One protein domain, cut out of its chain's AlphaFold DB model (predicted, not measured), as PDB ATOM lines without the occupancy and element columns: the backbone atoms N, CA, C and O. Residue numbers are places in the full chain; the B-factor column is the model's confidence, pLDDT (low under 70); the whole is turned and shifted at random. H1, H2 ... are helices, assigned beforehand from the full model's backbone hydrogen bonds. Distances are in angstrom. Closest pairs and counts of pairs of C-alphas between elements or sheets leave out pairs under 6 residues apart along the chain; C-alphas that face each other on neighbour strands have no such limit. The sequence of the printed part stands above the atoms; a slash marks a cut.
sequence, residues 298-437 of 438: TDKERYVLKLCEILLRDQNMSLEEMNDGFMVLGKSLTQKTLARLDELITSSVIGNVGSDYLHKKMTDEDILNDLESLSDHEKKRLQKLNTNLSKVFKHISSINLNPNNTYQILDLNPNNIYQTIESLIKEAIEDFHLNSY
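AT A GLANCE: This is residues 298 to 437 of the 438 residues of an uncharacterized protein of Candidatus Borrelia tachyglossi (UniProt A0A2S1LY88). Three long helices, H6, H7 and H3, run side by side as an up-and-down bundle, their centres making a triangle. H1 crosses over H3 and H6 on the side away from H7, H2 packs on one end of H6, and H4 and H5 are near H1 towards the other end of the bundle. The printed part has 140 residues with seven named helices, H1 to H7 in chain order, and no named strand; the class is all helix. It is compact, with a radius of gyration of the C-alphas of 15.5 A and spans of 49 by 33 by 27 A.

IN THESE COORDINATES: H6, the longest helix, is residues 376 to 398, 32.8 A. H7 is residues 414 to 435, 32.3 A, ending at C-alpha 435 (-2.715, 120.530, -1.013). H3 is residues 331 to 347, 24.4 A. H1, residues 299 to 311, begins at C-alpha 299 (24.533, 117.181, 14.202). H2 is residues 319 to 329, H4 residues 355 to 358 and H5 residues 364 to 372.

HOW THE PARTS SIT: H6 and H7 form a helical hairpin, opposite ways at a shallow tilt of 11 degrees; their closest C-alphas, of Asn 388 and Ala 428, are 6.2 A apart. H7 touches H3 at 6 degrees, with C-alphas 344 and 429 closest at 5.6 A. H1 touches H3 with residues 301 to 305 alone, at a steep tilt of 61 degrees; C-alphas 304 and 342 are closest at 6.0 A. H2 touches H6, C-alphas 325 and 397 being closest at 5.2 A. Every O i to N i+4 pair is within hydrogen-bond range in H1, H2, H3, H5 and H6; H7 has 17 of 18, and H4 is too short for such a pair.

THE WHOLE: The printed part has no cut. The link from H6 to H7 is long. Residues 349 to 362, 400 to 417 and 434 to 437 have pLDDT under 70.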
ATOM      1  N   THR A 298      25.859 121.918  13.909       87.94
ATOM      2  CA  THR A 298      25.347 120.892  14.829       87.94
ATOM      3  C   THR A 298      25.076 119.579  14.089       87.94
ATOM      4  O   THR A 298      24.956 119.557  12.864       87.94
ATOM      5  N   ASP A 299      24.924 118.465  14.814       83.38
ATOM      6  CA  ASP A 299      24.533 117.181  14.202       83.38
ATOM      7  C   ASP A 299      23.225 117.297  13.412       83.38
ATOM      8  O   ASP A 299      23.102 116.735  12.324       83.38
ATOM      9  N   LYS A 300      22.277 118.091  13.929       83.94
ATOM     10  CA  LYS A 300      21.007 118.363  13.260       83.94
ATOM     11  C   LYS A 300      21.202 119.137  11.957       83.94
ATOM     12  O   LYS A 300      20.676 118.740  10.927       83.94
ATOM     13  N   GLU A 301      21.974 120.216  11.993       87.88
ATOM     14  CA  GLU A 301      22.263 121.042  10.815       87.88
ATOM     15  C   GLU A 301      23.032 120.266   9.739       87.88
ATOM     16  O   GLU A 301      22.676 120.340   8.564       87.88
ATOM     17  N   ARG A 302      24.026 119.457  10.137       86.19
ATOM     18  CA  ARG A 302      24.729 118.540   9.224       86.19
ATOM     19  C   ARG A 302      23.773 117.552   8.574       86.19
ATOM     20  O   ARG A 302      23.906 117.272   7.387       86.19
ATOM     21  N   TYR A 303      22.830 117.019   9.346       83.69
ATOM     22  CA  TYR A 303      21.851 116.071   8.835       83.69
ATOM     23  C   TYR A 303      20.905 116.719   7.817       83.69
ATOM     24  O   TYR A 303      20.711 116.172   6.736       83.69
ATOM     25  N   VAL A 304      20.362 117.902   8.123       87.56
ATOM     26  CA  VAL A 304      19.480 118.649   7.208       87.56
ATOM     27  C   VAL A 304      20.200 118.961   5.901       87.56
ATOM     28  O   VAL A 304      19.657 118.704   4.828       87.56
ATOM     29  N   LEU A 305      21.441 119.449   5.986       88.06
ATOM     30  CA  LEU A 305      22.263 119.730   4.814       88.06
ATOM     31  C   LEU A 305      22.474 118.467   3.968       88.06
ATOM     32  O   LEU A 305      22.193 118.477   2.773       88.06
ATOM     33  N   LYS A 306      22.856 117.356   4.602       85.25
ATOM     34  CA  LYS A 306      23.037 116.057   3.944       85.25
ATOM     35  C   LYS A 306      21.759 115.535   3.283       85.25
ATOM     36  O   LYS A 306      21.801 114.969   2.193       85.25
ATOM     37  N   LEU A 307      20.606 115.718   3.920       84.31
ATOM     38  CA  LEU A 307      19.329 115.328   3.335       84.31
ATOM     39  C   LEU A 307      19.014 116.181   2.098       84.31
ATOM     40  O   LEU A 307      18.605 115.634   1.077       84.31
ATOM     41  N   CYS A 308      19.270 117.493   2.137       87.00
ATOM     42  CA  CYS A 308      19.165 118.350   0.952       87.00
ATOM     43  C   CYS A 308      20.103 117.900  -0.180       87.00
ATOM     44  O   CYS A 308      19.672 117.873  -1.332       87.00
ATOM     45  N   GLU A 309      21.343 117.511   0.137       85.31
ATOM     46  CA  GLU A 309      22.315 116.986  -0.834       85.31
ATOM     47  C   GLU A 309      21.778 115.732  -1.546       85.31
ATOM     48  O   GLU A 309      21.832 115.639  -2.773       85.31
ATOM     49  N   ILE A 310      21.199 114.789  -0.796       83.50
ATOM     50  CA  ILE A 310      20.610 113.561  -1.353       83.50
ATOM     51  C   ILE A 310      19.389 113.884  -2.225       83.50
ATOM     52  O   ILE A 310      19.280 113.384  -3.345       83.50
ATOM     53  N   LEU A 311      18.488 114.743  -1.741       85.44
ATOM     54  CA  LEU A 311      17.248 115.106  -2.440       85.44
ATOM     55  C   LEU A 311      17.494 115.865  -3.752       85.44
ATOM     56  O   LEU A 311      16.710 115.761  -4.696       85.44
ATOM     57  N   LEU A 312      18.584 116.627  -3.828       84.94
ATOM     58  CA  LEU A 312      18.929 117.442  -4.993       84.94
ATOM     59  C   LEU A 312      19.973 116.799  -5.912       84.94
ATOM     60  O   LEU A 312      20.334 117.410  -6.919       84.94
ATOM     61  N   ARG A 313      20.405 115.561  -5.634       77.50
ATOM     62  CA  ARG A 313      21.426 114.840  -6.412       77.50
ATOM     63  C   ARG A 313      21.142 114.812  -7.920       77.50
ATOM     64  O   ARG A 313      22.058 114.990  -8.717       77.50
ATOM     65  N   ASP A 314      19.877 114.665  -8.309       74.62
ATOM     66  CA  ASP A 314      19.453 114.587  -9.715       74.62
ATOM     67  C   ASP A 314      19.185 115.961 -10.368       74.62
ATOM     68  O   ASP A 314      18.771 116.040 -11.523       74.62
ATOM     69  N   GLN A 315      19.386 117.067  -9.642       72.69
ATOM     70  CA  GLN A 315      19.103 118.432 -10.110       72.69
ATOM     71  C   GLN A 315      20.340 119.168 -10.660       72.69
ATOM     72  O   GLN A 315      20.289 120.388 -10.830       72.69
ATOM     73  N   ASN A 316      21.425 118.446 -10.969       71.25
ATOM     74  CA  ASN A 316      22.705 118.991 -11.452       71.25
ATOM     75  C   ASN A 316      23.323 120.049 -10.522       71.25
ATOM     76  O   ASN A 316      23.964 120.982 -10.996       71.25
ATOM     77  N   MET A 317      23.112 119.922  -9.214       71.44
ATOM     78  CA  MET A 317      23.737 120.781  -8.214       71.44
ATOM     79  C   MET A 317      24.802 119.980  -7.480       71.44
ATOM     80  O   MET A 317      24.506 118.921  -6.922       71.44
ATOM     81  N   SER A 318      26.046 120.447  -7.523       73.56
ATOM     82  CA  SER A 318      27.141 119.763  -6.848       73.56
ATOM     83  C   SER A 318      27.108 120.009  -5.339       73.56
ATOM     84  O   SER A 318      26.660 121.044  -4.845       73.56
ATOM     85  N   LEU A 319      27.639 119.034  -4.602       73.31
ATOM     86  CA  LEU A 319      27.873 119.124  -3.163       73.31
ATOM     87  C   LEU A 319      28.723 120.350  -2.791       73.31
ATOM     88  O   LEU A 319      28.528 120.964  -1.744       73.31
ATOM     89  N   GLU A 320      29.697 120.673  -3.634       76.00
ATOM     90  CA  GLU A 320      30.615 121.794  -3.451       76.00
ATOM     91  C   GLU A 320      29.868 123.128  -3.575       76.00
ATOM     92  O   GLU A 320      29.874 123.906  -2.628       76.00
ATOM     93  N   GLU A 321      29.072 123.313  -4.635       74.62
ATOM     94  CA  GLU A 321      28.258 124.524  -4.847       74.62
ATOM     95  C   GLU A 321      27.244 124.785  -3.720       74.62
ATOM     96  O   GLU A 321      26.941 125.938  -3.402       74.62
ATOM     97  N   MET A 322      26.705 123.729  -3.103       78.25
ATOM     98  CA  MET A 322      25.819 123.865  -1.943       78.25
ATOM     99  C   MET A 322      26.564 124.340  -0.699       78.25
ATOM    100  O   MET A 322      26.088 125.232   0.004       78.25
ATOM    101  N   ASN A 323      27.716 123.728  -0.419       83.00
ATOM    102  CA  ASN A 323      28.531 124.077   0.738       83.00
ATOM    103  C   ASN A 323      29.061 125.509   0.602       83.00
ATOM    104  O   ASN A 323      28.918 126.289   1.541       83.00
ATOM    105  N   ASP A 324      29.561 125.880  -0.578       79.69
ATOM    106  CA  ASP A 324      30.036 127.231  -0.880       79.69
ATOM    107  C   ASP A 324      28.939 128.274  -0.658       79.69
ATOM    108  O   ASP A 324      29.174 129.295  -0.013       79.69
ATOM    109  N   GLY A 325      27.709 127.985  -1.096       78.75
ATOM    110  CA  GLY A 325      26.556 128.856  -0.875       78.75
ATOM    111  C   GLY A 325      26.292 129.161   0.605       78.75
ATOM    112  O   GLY A 325      26.033 130.307   0.969       78.75
ATOM    113  N   PHE A 326      26.408 128.165   1.488       83.50
ATOM    114  CA  PHE A 326      26.256 128.370   2.933       83.50
ATOM    115  C   PHE A 326      27.475 129.029   3.582       83.50
ATOM    116  O   PHE A 326      27.321 129.879   4.461       83.50
ATOM    117  N   MET A 327      28.690 128.700   3.139       80.12
ATOM    118  CA  MET A 327      29.891 129.395   3.608       80.12
ATOM    119  C   MET A 327      29.780 130.898   3.340       80.12
ATOM    120  O   MET A 327      30.004 131.705   4.242       80.12
ATOM    121  N   VAL A 328      29.318 131.249   2.142       74.81
ATOM    122  CA  VAL A 328      29.099 132.615   1.666       74.81
ATOM    123  C   VAL A 328      27.991 133.354   2.435       74.81
ATOM    124  O   VAL A 328      28.117 134.550   2.688       74.81
ATOM    125  N   LEU A 329      26.930 132.665   2.870       75.38
ATOM    126  CA  LEU A 329      25.870 133.256   3.705       75.38
ATOM    127  C   LEU A 329      26.351 133.674   5.106       75.38
ATOM    128  O   LEU A 329      25.699 134.481   5.773       75.38
ATOM    129  N   GLY A 330      27.461 133.110   5.581       76.56
ATOM    130  CA  GLY A 330      27.938 133.300   6.947       76.56
ATOM    131  C   GLY A 330      27.166 132.466   7.978       76.56
ATOM    132  O   GLY A 330      26.075 131.937   7.729       76.56
ATOM    133  N   LYS A 331      27.739 132.355   9.184       81.38
ATOM    134  CA  LYS A 331      27.254 131.453  10.245       81.38
ATOM    135  C   LYS A 331      25.792 131.691  10.631       81.38
ATOM    136  O   LYS A 331      24.985 130.769  10.599       81.38
ATOM    137  N   SER A 332      25.435 132.932  10.967       80.94
ATOM    138  CA  SER A 332      24.094 133.274  11.475       80.94
ATOM    139  C   SER A 332      22.983 132.992  10.457       80.94
ATOM    140  O   SER A 332      21.959 132.395  10.795       80.94
ATOM    141  N   LEU A 333      23.183 133.380   9.192       81.81
ATOM    142  CA  LEU A 333      22.188 133.152   8.141       81.81
ATOM    143  C   LEU A 333      22.108 131.684   7.737       81.81
ATOM    144  O   LEU A 333      21.007 131.195   7.481       81.81
ATOM    145  N   THR A 334      23.230 130.965   7.741       86.12
ATOM    146  CA  THR A 334      23.239 129.519   7.506       86.12
ATOM    147  C   THR A 334      22.387 128.781   8.524       86.12
ATOM    148  O   THR A 334      21.505 128.023   8.134       86.12
ATOM    149  N   GLN A 335      22.585 129.041   9.819       87.44
ATOM    150  CA  GLN A 335      21.831 128.362  10.879       87.44
ATOM    151  C   GLN A 335      20.321 128.608  10.748       87.44
ATOM    152  O   GLN A 335      19.522 127.676  10.821       87.44
ATOM    153  N   LYS A 336      19.918 129.854  10.466       87.50
ATOM    154  CA  LYS A 336      18.507 130.190  10.218       87.50
ATOM    155  C   LYS A 336      17.953 129.507   8.967       87.50
ATOM    156  O   LYS A 336      16.839 128.992   8.990       87.50
ATOM    157  N   THR A 337      18.727 129.488   7.884       87.56
ATOM    158  CA  THR A 337      18.321 128.867   6.618       87.56
ATOM    159  C   THR A 337      18.167 127.356   6.777       87.56
ATOM    160  O   THR A 337      17.152 126.809   6.360       87.56
ATOM    161  N   LEU A 338      19.104 126.685   7.453       90.94
ATOM    162  CA  LEU A 338      19.017 125.251   7.747       90.94
ATOM    163  C   LEU A 338      17.814 124.919   8.638       90.94
ATOM    164  O   LEU A 338      17.114 123.950   8.368       90.94
ATOM    165  N   ALA A 339      17.505 125.745   9.644       88.38
ATOM    166  CA  ALA A 339      16.302 125.558  10.459       88.38
ATOM    167  C   ALA A 339      15.004 125.661   9.632       88.38
ATOM    168  O   ALA A 339      14.067 124.897   9.849       88.38
ATOM    169  N   ARG A 340      14.949 126.573   8.654       88.44
ATOM    170  CA  ARG A 340      13.803 126.708   7.742       88.44
ATOM    171  C   ARG A 340      13.726 125.582   6.709       88.44
ATOM    172  O   ARG A 340      12.632 125.144   6.366       88.44
ATOM    173  N   LEU A 341      14.863 125.083   6.232       90.31
ATOM    174  CA  LEU A 341      14.907 123.914   5.351       90.31
ATOM    175  C   LEU A 341      14.418 122.648   6.066       90.31
ATOM    176  O   LEU A 341      13.671 121.874   5.473       90.31
ATOM    177  N   ASP A 342      14.769 122.472   7.341       87.88
ATOM    178  CA  ASP A 342      14.245 121.395   8.192       87.88
ATOM    179  C   ASP A 342      12.711 121.451   8.308       87.88
ATOM    180  O   ASP A 342      12.024 120.439   8.147       87.88
ATOM    181  N   GLU A 343      12.159 122.651   8.512       86.50
ATOM    182  CA  GLU A 343      10.712 122.890   8.540       86.50
ATOM    183  C   GLU A 343      10.054 122.548   7.195       86.50
ATOM    184  O   GLU A 343       9.048 121.841   7.167       86.50
ATOM    185  N   LEU A 344      10.650 122.971   6.074       86.50
ATOM    186  CA  LEU A 344      10.165 122.642   4.733       86.50
ATOM    187  C   LEU A 344      10.135 121.131   4.491       86.50
ATOM    188  O   LEU A 344       9.113 120.600   4.052       86.50
ATOM    189  N   ILE A 345      11.228 120.432   4.798       85.94
ATOM    190  CA  ILE A 345      11.321 118.977   4.643       85.94
ATOM    191  C   ILE A 345      10.250 118.296   5.501       85.94
ATOM    192  O   ILE A 345       9.484 117.482   4.990       85.94
ATOM    193  N   THR A 346      10.124 118.689   6.769       81.69
ATOM    194  CA  THR A 346       9.144 118.110   7.699       81.69
ATOM    195  C   THR A 346       7.698 118.395   7.266       81.69
ATOM    196  O   THR A 346       6.837 117.518   7.341       81.69
ATOM    197  N   SER A 347       7.420 119.589   6.729       78.06
ATOM    198  CA  SER A 347       6.089 119.980   6.230       78.06
ATOM    199  C   SER A 347       5.628 119.167   5.017       78.06
ATOM    200  O   SER A 347       4.432 119.083   4.728       78.06
ATOM    201  N   SER A 348       6.562 118.529   4.307       73.94
ATOM    202  CA  SER A 348       6.239 117.733   3.129       73.94
ATOM    203  C   SER A 348       5.483 116.442   3.468       73.94
ATOM    204  O   SER A 348       4.849 115.903   2.563       73.94
ATOM    205  N   VAL A 349       5.478 115.984   4.735       65.50
ATOM    206  CA  VAL A 349       4.818 114.753   5.240       65.50
ATOM    207  C   VAL A 349       5.008 113.562   4.283       65.50
ATOM    208  O   VAL A 349       4.047 112.895   3.886       65.50
ATOM    209  N   ILE A 350       6.243 113.353   3.826       65.00
ATOM    210  CA  ILE A 350       6.638 112.244   2.951       65.00
ATOM    211  C   ILE A 350       7.201 111.136   3.844       65.00
ATOM    212  O   ILE A 350       8.363 111.219   4.211       65.00
ATOM    213  N   GLY A 351       6.416 110.106   4.186       60.88
ATOM    214  CA  GLY A 351       6.884 108.934   4.951       60.88
ATOM    215  C   GLY A 351       7.871 109.251   6.090       60.88
ATOM    216  O   GLY A 351       7.731 110.258   6.776       60.88
ATOM    217  N   ASN A 352       8.903 108.420   6.263       59.38
ATOM    218  CA  ASN A 352       9.970 108.656   7.245       59.38
ATOM    219  C   ASN A 352      10.760 109.965   7.003       59.38
ATOM    220  O   ASN A 352      11.561 110.310   7.859       59.38
ATOM    221  N   VAL A 353      10.619 110.666   5.862       60.91
ATOM    222  CA  VAL A 353      11.474 111.801   5.427       60.91
ATOM    223  C   VAL A 353      11.219 113.028   6.300       60.91
ATOM    224  O   VAL A 353      10.196 113.695   6.177       60.91
ATOM    225  N   GLY A 354      12.167 113.321   7.196       60.31
ATOM    226  CA  GLY A 354      12.068 114.385   8.196       60.31
ATOM    227  C   GLY A 354      12.633 113.969   9.558       60.31
ATOM    228  O   GLY A 354      13.645 113.270   9.638       60.31
ATOM    229  N   SER A 355      11.975 114.401  10.639       52.31
ATOM    230  CA  SER A 355      12.433 114.258  12.033       52.31
ATOM    231  C   SER A 355      12.767 112.828  12.476       52.31
ATOM    232  O   SER A 355      13.583 112.647  13.377       52.31
ATOM    233  N   ASP A 356      12.194 111.805  11.842       55.44
ATOM    234  CA  ASP A 356      12.448 110.405  12.203       55.44
ATOM    235  C   ASP A 356      13.833 109.912  11.757       55.44
ATOM    236  O   ASP A 356      14.412 109.029  12.399       55.44
ATOM    237  N   TYR A 357      14.422 110.530  10.729       60.50
ATOM    238  CA  TYR A 357      15.808 110.262  10.349       60.50
ATOM    239  C   TYR A 357      16.830 110.920  11.286       60.50
ATOM    240  O   TYR A 357      17.941 110.418  11.418       60.50
ATOM    241  N   LEU A 358      16.474 112.009  11.977       53.22
ATOM    242  CA  LEU A 358      17.366 112.695  12.926       53.22
ATOM    243  C   LEU A 358      17.710 111.832  14.148       53.22
ATOM    244  O   LEU A 358      18.748 112.029  14.780       53.22
ATOM    245  N   HIS A 359      16.858 110.858  14.474       54.56
ATOM    246  CA  HIS A 359      17.026 109.979  15.630       54.56
ATOM    247  C   HIS A 359      17.672 108.626  15.296       54.56
ATOM    248  O   HIS A 359      18.059 107.892  16.210       54.56
ATOM    249  N   LYS A 360      17.839 108.292  14.012       59.41
ATOM    250  CA  LYS A 360      18.482 107.055  13.555       59.41
ATOM    251  C   LYS A 360      19.774 107.409  12.822       59.41
ATOM    252  O   LYS A 360      19.772 108.211  11.901       59.41
ATOM    253  N   LYS A 361      20.899 106.795  13.198       59.62
ATOM    254  CA  LYS A 361      22.153 106.896  12.428       59.62
ATOM    255  C   LYS A 361      21.994 106.157  11.092       59.62
ATOM    256  O   LYS A 361      22.424 105.015  10.980       59.62
ATOM    257  N   MET A 362      21.323 106.781  10.129       66.75
ATOM    258  CA  MET A 362      21.044 106.214   8.809       66.75
ATOM    259  C   MET A 362      22.175 106.567   7.843       66.75
ATOM    260  O   MET A 362      22.684 107.693   7.829       66.75
ATOM    261  N   THR A 363      22.605 105.575   7.073       76.56
ATOM    262  CA  THR A 363      23.574 105.746   5.989       76.56
ATOM    263  C   THR A 363      22.896 106.351   4.757       76.56
ATOM    264  O   THR A 363      21.670 106.403   4.669       76.56
ATOM    265  N   ASP A 364      23.683 106.826   3.791       76.50
ATOM    266  CA  ASP A 364      23.168 107.359   2.521       76.50
ATOM    267  C   ASP A 364      22.344 106.297   1.782       76.50
ATOM    268  O   ASP A 364      21.306 106.603   1.203       76.50
ATOM    269  N   GLU A 365      22.784 105.040   1.856       78.38
ATOM    270  CA  GLU A 365      22.107 103.881   1.275       78.38
ATOM    271  C   GLU A 365      20.751 103.631   1.945       78.38
ATOM    272  O   GLU A 365      19.770 103.384   1.249       78.38
ATOM    273  N   ASP A 366      20.662 103.765   3.272       78.38
ATOM    274  CA  ASP A 366      19.392 103.630   3.997       78.38
ATOM    275  C   ASP A 366      18.387 104.710   3.573       78.38
ATOM    276  O   ASP A 366      17.221 104.412   3.329       78.38
ATOM    277  N   ILE A 367      18.847 105.960   3.437       78.19
ATOM    278  CA  ILE A 367      18.005 107.082   2.994       78.19
ATOM    279  C   ILE A 367      17.519 106.847   1.561       78.19
ATOM    280  O   ILE A 367      16.338 107.023   1.272       78.19
ATOM    281  N   LEU A 368      18.406 106.425   0.657       80.88
ATOM    282  CA  LEU A 368      18.045 106.153  -0.735       80.88
ATOM    283  C   LEU A 368      17.035 105.005  -0.854       80.88
ATOM    284  O   LEU A 368      16.043 105.148  -1.566       80.88
ATOM    285  N   ASN A 369      17.234 103.911  -0.116       81.56
ATOM    286  CA  ASN A 369      16.315 102.772  -0.113       81.56
ATOM    287  C   ASN A 369      14.911 103.166   0.378       81.56
ATOM    288  O   ASN A 369      13.907 102.785  -0.228       81.56
ATOM    289  N   ASP A 370      14.828 103.970   1.441       79.19
ATOM    290  CA  ASP A 370      13.551 104.473   1.948       79.19
ATOM    291  C   ASP A 370      12.867 105.389   0.914       79.19
ATOM    292  O   ASP A 370      11.662 105.253   0.682       79.19
ATOM    293  N   LEU A 371      13.618 106.262   0.228       81.00
ATOM    294  CA  LEU A 371      13.094 107.116  -0.851       81.00
ATOM    295  C   LEU A 371      12.591 106.305  -2.060       81.00
ATOM    296  O   LEU A 371      11.575 106.657  -2.670       81.00
ATOM    297  N   GLU A 372      13.253 105.202  -2.409       81.00
ATOM    298  CA  GLU A 372      12.827 104.305  -3.491       81.00
ATOM    299  C   GLU A 372      11.538 103.542  -3.149       81.00
ATOM    300  O   GLU A 372      10.699 103.305  -4.032       81.00
ATOM    301  N   SER A 373      11.353 103.219  -1.864       82.50
ATOM    302  CA  SER A 373      10.202 102.480  -1.330       82.50
ATOM    303  C   SER A 373       8.906 103.297  -1.231       82.50
ATOM    304  O   SER A 373       7.839 102.730  -0.985       82.50
ATOM    305  N   LEU A 374       8.974 104.612  -1.461       83.31
ATOM    306  CA  LEU A 374       7.825 105.515  -1.397       83.31
ATOM    307  C   LEU A 374       6.714 105.127  -2.386       83.31
ATOM    308  O   LEU A 374       6.967 104.721  -3.529       83.31
ATOM    309  N   SER A 375       5.464 105.335  -1.964       85.12
ATOM    310  CA  SER A 375       4.291 105.190  -2.832       85.12
ATOM    311  C   SER A 375       4.294 106.219  -3.969       85.12
ATOM    312  O   SER A 375       4.928 107.270  -3.883       85.12
ATOM    313  N   ASP A 376       3.525 105.980  -5.034       84.19
ATOM    314  CA  ASP A 376       3.431 106.920  -6.165       84.19
ATOM    315  C   ASP A 376       2.939 108.319  -5.753       84.19
ATOM    316  O   ASP A 376       3.327 109.329  -6.344       84.19
ATOM    317  N   HIS A 377       2.086 108.392  -4.729       82.12
ATOM    318  CA  HIS A 377       1.621 109.659  -4.167       82.12
ATOM    319  C   HIS A 377       2.755 110.401  -3.443       82.12
ATOM    320  O   HIS A 377       2.948 111.601  -3.644       82.12
ATOM    321  N   GLU A 378       3.550 109.688  -2.647       82.06
ATOM    322  CA  GLU A 378       4.705 110.245  -1.938       82.06
ATOM    323  C   GLU A 378       5.836 110.633  -2.893       82.06
ATOM    324  O   GLU A 378       6.417 111.702  -2.732       82.06
ATOM    325  N   LYS A 379       6.079 109.856  -3.954       83.44
ATOM    326  CA  LYS A 379       7.038 110.195  -5.020       83.44
ATOM    327  C   LYS A 379       6.678 111.499  -5.730       83.44
ATOM    328  O   LYS A 379       7.559 112.309  -6.011       83.44
ATOM    329  N   LYS A 380       5.387 111.764  -5.969       84.69
ATOM    330  CA  LYS A 380       4.930 113.058  -6.512       84.69
ATOM    331  C   LYS A 380       5.192 114.216  -5.547       84.69
ATOM    332  O   LYS A 380       5.619 115.287  -5.977       84.69
ATOM    333  N   ARG A 381       4.971 114.012  -4.245       83.25
ATOM    334  CA  ARG A 381       5.297 115.014  -3.213       83.25
ATOM    335  C   ARG A 381       6.807 115.239  -3.106       83.25
ATOM    336  O   ARG A 381       7.223 116.387  -2.991       83.25
ATOM    337  N   LEU A 382       7.611 114.185  -3.237       85.31
ATOM    338  CA  LEU A 382       9.074 114.247  -3.257       85.31
ATOM    339  C   LEU A 382       9.588 115.067  -4.441       85.31
ATOM    340  O   LEU A 382      10.400 115.964  -4.261       85.31
ATOM    341  N   GLN A 383       9.052 114.845  -5.642       85.75
ATOM    342  CA  GLN A 383       9.391 115.661  -6.815       85.75
ATOM    343  C   GLN A 383       9.062 117.148  -6.603       85.75
ATOM    344  O   GLN A 383       9.827 118.029  -7.010       85.75
ATOM    345  N   LYS A 384       7.943 117.439  -5.932       86.69
ATOM    346  CA  LYS A 384       7.555 118.807  -5.566       86.69
ATOM    347  C   LYS A 384       8.520 119.418  -4.543       86.69
ATOM    348  O   LYS A 384       8.938 120.563  -4.718       86.69
ATOM    349  N   LEU A 385       8.926 118.648  -3.532       88.12
ATOM    350  CA  LEU A 385       9.929 119.054  -2.546       88.12
ATOM    351  C   LEU A 385      11.268 119.357  -3.229       88.12
ATOM    352  O   LEU A 385      11.805 120.443  -3.037       88.12
ATOM    353  N   ASN A 386      11.742 118.467  -4.106       88.25
ATOM    354  CA  ASN A 386      12.975 118.656  -4.879       88.25
ATOM    355  C   ASN A 386      12.920 119.928  -5.733       88.25
ATOM    356  O   ASN A 386      13.894 120.674  -5.808       88.25
ATOM    357  N   THR A 387      11.766 120.218  -6.341       88.12
ATOM    358  CA  THR A 387      11.567 121.445  -7.126       88.12
ATOM    359  C   THR A 387      11.685 122.697  -6.254       88.12
ATOM    360  O   THR A 387      12.349 123.659  -6.643       88.12
ATOM    361  N   ASN A 388      11.069 122.697  -5.071       89.19
ATOM    362  CA  ASN A 388      11.108 123.835  -4.151       89.19
ATOM    363  C   ASN A 388      12.495 124.024  -3.525       89.19
ATOM    364  O   ASN A 388      13.010 125.142  -3.521       89.19
ATOM    365  N   LEU A 389      13.149 122.939  -3.103       89.06
ATOM    366  CA  LEU A 389      14.537 122.963  -2.645       89.06
ATOM    367  C   LEU A 389      15.468 123.495  -3.745       89.06
ATOM    368  O   LEU A 389      16.267 124.388  -3.487       89.06
ATOM    369  N   SER A 390      15.307 123.051  -4.997       88.12
ATOM    370  CA  SER A 390      16.120 123.538  -6.121       88.12
ATOM    371  C   SER A 390      15.993 125.053  -6.316       88.12
ATOM    372  O   SER A 390      16.991 125.712  -6.599       88.12
ATOM    373  N   LYS A 391      14.798 125.637  -6.136       87.81
ATOM    374  CA  LYS A 391      14.606 127.098  -6.204       87.81
ATOM    375  C   LYS A 391      15.367 127.824  -5.097       87.81
ATOM    376  O   LYS A 391      16.050 128.803  -5.387       87.81
ATOM    377  N   VAL A 392      15.265 127.336  -3.859       86.94
ATOM    378  CA  VAL A 392      15.962 127.919  -2.702       86.94
ATOM    379  C   VAL A 392      17.469 127.870  -2.919       86.94
ATOM    380  O   VAL A 392      18.137 128.895  -2.835       86.94
ATOM    381  N   PHE A 393      18.005 126.709  -3.290       85.88
ATOM    382  CA  PHE A 393      19.441 126.557  -3.484       85.88
ATOM    383  C   PHE A 393      19.969 127.300  -4.715       85.88
ATOM    384  O   PHE A 393      21.036 127.892  -4.637       85.88
ATOM    385  N   LYS A 394      19.217 127.381  -5.823       85.31
ATOM    386  CA  LYS A 394      19.585 128.255  -6.955       85.31
ATOM    387  C   LYS A 394      19.664 129.718  -6.540       85.31
ATOM    388  O   LYS A 394      20.538 130.432  -7.021       85.31
ATOM    389  N   HIS A 395      18.768 130.163  -5.657       82.25
ATOM    390  CA  HIS A 395      18.839 131.511  -5.113       82.25
ATOM    391  C   HIS A 395      20.090 131.687  -4.248       82.25
ATOM    392  O   HIS A 395      20.833 132.633  -4.490       82.25
ATOM    393  N   ILE A 396      20.381 130.745  -3.345       80.25
ATOM    394  CA  ILE A 396      21.601 130.755  -2.522       80.25
ATOM    395  C   ILE A 396      22.862 130.807  -3.403       80.25
ATOM    396  O   ILE A 396      23.696 131.685  -3.218       80.25
ATOM    397  N   SER A 397      22.971 129.951  -4.424       74.44
ATOM    398  CA  SER A 397      24.115 129.929  -5.350       74.44
ATOM    399  C   SER A 397      24.199 131.162  -6.261       74.44
ATOM    400  O   SER A 397      25.268 131.484  -6.767       74.44
ATOM    401  N   SER A 398      23.086 131.872  -6.492       71.75
ATOM    402  CA  SER A 398      23.078 133.129  -7.258       71.75
ATOM    403  C   SER A 398      23.593 134.334  -6.466       71.75
ATOM    404  O   SER A 398      23.841 135.390  -7.055       71.75
ATOM    405  N   ILE A 399      23.773 134.185  -5.147       70.31
ATOM    406  CA  ILE A 399      24.405 135.188  -4.289       70.31
ATOM    407  C   ILE A 399      25.902 135.176  -4.612       70.31
ATOM    408  O   ILE A 399      26.707 134.508  -3.971       70.31
ATOM    409  N   ASN A 400      26.270 135.893  -5.670       51.41
ATOM    410  CA  ASN A 400      27.648 136.011  -6.114       51.41
ATOM    411  C   ASN A 400      28.381 137.019  -5.220       51.41
ATOM    412  O   ASN A 400      28.463 138.210  -5.523       51.41
ATOM    413  N   LEU A 401      28.867 136.541  -4.081       53.22
ATOM    414  CA  LEU A 401      29.821 137.263  -3.256       53.22
ATOM    415  C   LEU A 401      31.207 136.967  -3.816       53.22
ATOM    416  O   LEU A 401      31.712 135.861  -3.678       53.22
ATOM    417  N   ASN A 402      31.799 137.944  -4.503       40.09
ATOM    418  CA  ASN A 402      33.156 137.832  -5.022       40.09
ATOM    419  C   ASN A 402      34.109 137.486  -3.855       40.09
ATOM    420  O   ASN A 402      34.329 138.350  -3.002       40.09
ATOM    421  N   PRO A 403      34.695 136.275  -3.802       41.28
ATOM    422  CA  PRO A 403      35.511 135.845  -2.665       41.28
ATOM    423  C   PRO A 403      36.807 136.659  -2.535       41.28
ATOM    424  O   PRO A 403      37.413 136.693  -1.470       41.28
ATOM    425  N   ASN A 404      37.205 137.378  -3.593       37.84
ATOM    426  CA  ASN A 404      38.353 138.288  -3.581       37.84
ATOM    427  C   ASN A 404      38.018 139.694  -3.056       37.84
ATOM    428  O   ASN A 404      38.885 140.566  -3.058       37.84
ATOM    429  N   ASN A 405      36.767 139.947  -2.665       39.69
ATOM    430  CA  ASN A 405      36.308 141.253  -2.212       39.69
ATOM    431  C   ASN A 405      35.502 141.110  -0.914       39.69
ATOM    432  O   ASN A 405      34.320 141.444  -0.849       39.69
ATOM    433  N   THR A 406      36.169 140.627   0.136       39.94
ATOM    434  CA  THR A 406      35.652 140.476   1.510       39.94
ATOM    435  C   THR A 406      34.985 141.758   2.034       39.94
ATOM    436  O   THR A 406      34.067 141.709   2.844       39.94
ATOM    437  N   TYR A 407      35.371 142.920   1.497       38.81
ATOM    438  CA  TYR A 407      34.813 144.231   1.831       38.81
ATOM    439  C   TYR A 407      33.407 144.510   1.268       38.81
ATOM    440  O   TYR A 407      32.750 145.428   1.749       38.81
ATOM    441  N   GLN A 408      32.909 143.739   0.291       38.72
ATOM    442  CA  GLN A 408      31.543 143.901  -0.247       38.72
ATOM    443  C   GLN A 408      30.481 143.063   0.476       38.72
ATOM    444  O   GLN A 408      29.290 143.262   0.235       38.72
ATOM    445  N   ILE A 409      30.873 142.192   1.414       43.94
ATOM    446  CA  ILE A 409      29.929 141.494   2.305       43.94
ATOM    447  C   ILE A 409      29.117 142.510   3.136       43.94
ATOM    448  O   ILE A 409      27.964 142.258   3.474       43.94
ATOM    449  N   LEU A 410      29.681 143.699   3.385       39.50
ATOM    450  CA  LEU A 410      29.055 144.791   4.140       39.50
ATOM    451  C   LEU A 410      28.059 145.648   3.329       39.50
ATOM    452  O   LEU A 410      27.262 146.356   3.942       39.50
ATOM    453  N   ASP A 411      28.067 145.574   1.991       38.00
ATOM    454  CA  ASP A 411      27.147 146.330   1.114       38.00
ATOM    455  C   ASP A 411      25.904 145.521   0.700       38.00
ATOM    456  O   ASP A 411      24.930 146.069   0.173       38.00
ATOM    457  N   LEU A 412      25.889 144.211   0.958       48.78
ATOM    458  CA  LEU A 412      24.676 143.411   0.844       48.78
ATOM    459  C   LEU A 412      23.886 143.559   2.136       48.78
ATOM    460  O   LEU A 412      24.348 143.143   3.188       48.78
ATOM    461  N   ASN A 413      22.672 144.111   2.065       54.47
ATOM    462  CA  ASN A 413      21.760 144.108   3.206       54.47
ATOM    463  C   ASN A 413      21.405 142.642   3.544       54.47
ATOM    464  O   ASN A 413      20.560 142.058   2.851       54.47
ATOM    465  N   PRO A 414      21.998 142.028   4.589       58.78
ATOM    466  CA  PRO A 414      21.883 140.587   4.837       58.78
ATOM    467  C   PRO A 414      20.438 140.196   5.166       58.78
ATOM    468  O   PRO A 414      20.006 139.067   4.935       58.78
ATOM    469  N   ASN A 415      19.658 141.169   5.648       59.12
ATOM    470  CA  ASN A 415      18.243 141.004   5.937       59.12
ATOM    471  C   ASN A 415      17.411 140.823   4.662       59.12
ATOM    472  O   ASN A 415      16.443 140.077   4.699       59.12
ATOM    473  N   ASN A 416      17.781 141.442   3.536       66.56
ATOM    474  CA  ASN A 416      17.032 141.325   2.278       66.56
ATOM    475  C   ASN A 416      17.244 139.948   1.614       66.56
ATOM    476  O   ASN A 416      16.306 139.316   1.126       66.56
ATOM    477  N   ILE A 417      18.478 139.437   1.682       69.56
ATOM    478  CA  ILE A 417      18.826 138.084   1.222       69.56
ATOM    479  C   ILE A 417      18.056 137.041   2.034       69.56
ATOM    480  O   ILE A 417      17.359 136.194   1.473       69.56
ATOM    481  N   TYR A 418      18.121 137.139   3.365       76.19
ATOM    482  CA  TYR A 418      17.410 136.209   4.234       76.19
ATOM    483  C   TYR A 418      15.888 136.299   4.070       76.19
ATOM    484  O   TYR A 418      15.235 135.264   4.017       76.19
ATOM    485  N   GLN A 419      15.317 137.499   3.918       78.12
ATOM    486  CA  GLN A 419      13.881 137.675   3.661       78.12
ATOM    487  C   GLN A 419      13.429 136.986   2.370       78.12
ATOM    488  O   GLN A 419      12.345 136.406   2.336       78.12
ATOM    489  N   THR A 420      14.256 137.006   1.323       82.62
ATOM    490  CA  THR A 420      13.939 136.330   0.057       82.62
ATOM    491  C   THR A 420      13.982 134.810   0.220       82.62
ATOM    492  O   THR A 420      13.042 134.124  -0.184       82.62
ATOM    493  N   ILE A 421      15.020 134.279   0.879       83.25
ATOM    494  CA  ILE A 421      15.123 132.848   1.220       83.25
ATOM    495  C   ILE A 421      13.930 132.412   2.083       83.25
ATOM    496  O   ILE A 421      13.284 131.406   1.793       83.25
ATOM    497  N   GLU A 422      13.603 133.188   3.114       85.25
ATOM    498  CA  GLU A 422      12.490 132.916   4.023       85.25
ATOM    499  C   GLU A 422      11.145 132.949   3.292       85.25
ATOM    500  O   GLU A 422      10.319 132.066   3.510       85.25
ATOM    501  N   SER A 423      10.937 133.900   2.378       86.88
ATOM    502  CA  SER A 423       9.726 133.966   1.556       86.88
ATOM    503  C   SER A 423       9.578 132.743   0.650       86.88
ATOM    504  O   SER A 423       8.489 132.181   0.579       86.88
ATOM    505  N   LEU A 424      10.658 132.307  -0.012       87.69
ATOM    506  CA  LEU A 424      10.644 131.121  -0.877       87.69
ATOM    507  C   LEU A 424      10.308 129.850  -0.089       87.69
ATOM    508  O   LEU A 424       9.524 129.020  -0.550       87.69
ATOM    509  N   ILE A 425      10.891 129.701   1.102       87.94
ATOM    510  CA  ILE A 425      10.625 128.552   1.968       87.94
ATOM    511  C   ILE A 425       9.189 128.600   2.502       87.94
ATOM    512  O   ILE A 425       8.494 127.585   2.477       87.94
ATOM    513  N   LYS A 426       8.712 129.773   2.928       88.69
ATOM    514  CA  LYS A 426       7.351 129.950   3.440       88.69
ATOM    515  C   LYS A 426       6.290 129.640   2.382       88.69
ATOM    516  O   LYS A 426       5.361 128.894   2.670       88.69
ATOM    517  N   GLU A 427       6.453 130.149   1.161       88.25
ATOM    518  CA  GLU A 427       5.557 129.845   0.035       88.25
ATOM    519  C   GLU A 427       5.523 128.336  -0.255       88.25
ATOM    520  O   GLU A 427       4.456 127.751  -0.441       88.25
ATOM    521  N   ALA A 428       6.688 127.677  -0.224       86.44
ATOM    522  CA  ALA A 428       6.786 126.236  -0.426       86.44
ATOM    523  C   ALA A 428       6.071 125.428   0.675       86.44
ATOM    524  O   ALA A 428       5.410 124.438   0.361       86.44
ATOM    525  N   ILE A 429       6.174 125.851   1.940       85.12
ATOM    526  CA  ILE A 429       5.471 125.238   3.080       85.12
ATOM    527  C   ILE A 429       3.950 125.412   2.937       85.12
ATOM    528  O   ILE A 429       3.195 124.444   3.057       85.12
ATOM    529  N   GLU A 430       3.482 126.624   2.625       85.38
ATOM    530  CA  GLU A 430       2.054 126.917   2.422       85.38
ATOM    531  C   GLU A 430       1.450 126.062   1.294       85.38
ATOM    532  O   GLU A 430       0.346 125.524   1.429       85.38
ATOM    533  N   ASP A 431       2.200 125.850   0.213       82.69
ATOM    534  CA  ASP A 431       1.804 125.015  -0.921       82.69
ATOM    535  C   ASP A 431       1.725 123.508  -0.574       82.69
ATOM    536  O   ASP A 431       0.974 122.753  -1.205       82.69
ATOM    537  N   PHE A 432       2.438 123.030   0.450       79.69
ATOM    538  CA  PHE A 432       2.221 121.681   0.986       79.69
ATOM    539  C   PHE A 432       0.967 121.605   1.863       79.69
ATOM    540  O   PHE A 432       0.182 120.669   1.697       79.69
ATOM    541  N   HIS A 433       0.717 122.605   2.713       75.00
ATOM    542  CA  HIS A 433      -0.454 122.633   3.598       75.00
ATOM    543  C   HIS A 433      -1.790 122.798   2.858       75.00
ATOM    544  O   HIS A 433      -2.786 122.174   3.229       75.00
ATOM    545  N   LEU A 434      -1.830 123.595   1.786       67.31
ATOM    546  CA  LEU A 434      -3.045 123.809   0.986       67.31
ATOM    547  C   LEU A 434      -3.445 122.578   0.157       67.31
ATOM    548  O   LEU A 434      -4.625 122.393  -0.142       67.31
ATOM    549  N   ASN A 435      -2.482 121.725  -0.199       57.69
ATOM    550  CA  ASN A 435      -2.715 120.530  -1.013       57.69
ATOM    551  C   ASN A 435      -2.919 119.246  -0.193       57.69
ATOM    552  O   ASN A 435      -3.302 118.236  -0.767       57.69
ATOM    553  N   SER A 436      -2.724 119.269   1.131       53.03
ATOM    554  CA  SER A 436      -3.029 118.139   2.028       53.03
ATOM    555  C   SER A 436      -4.517 117.989   2.402       53.03
ATOM    556  O   SER A 436      -4.872 117.029   3.082       53.03
ATOM    557  N   TYR A 437      -5.387 118.912   1.969       41.53
ATOM    558  CA  TYR A 437      -6.841 118.904   2.229       41.53
ATOM    559  C   TYR A 437      -7.706 118.571   0.993       41.53
ATOM    560  O   TYR A 437      -8.925 118.751   1.028       41.53
TER     561      TYR A 437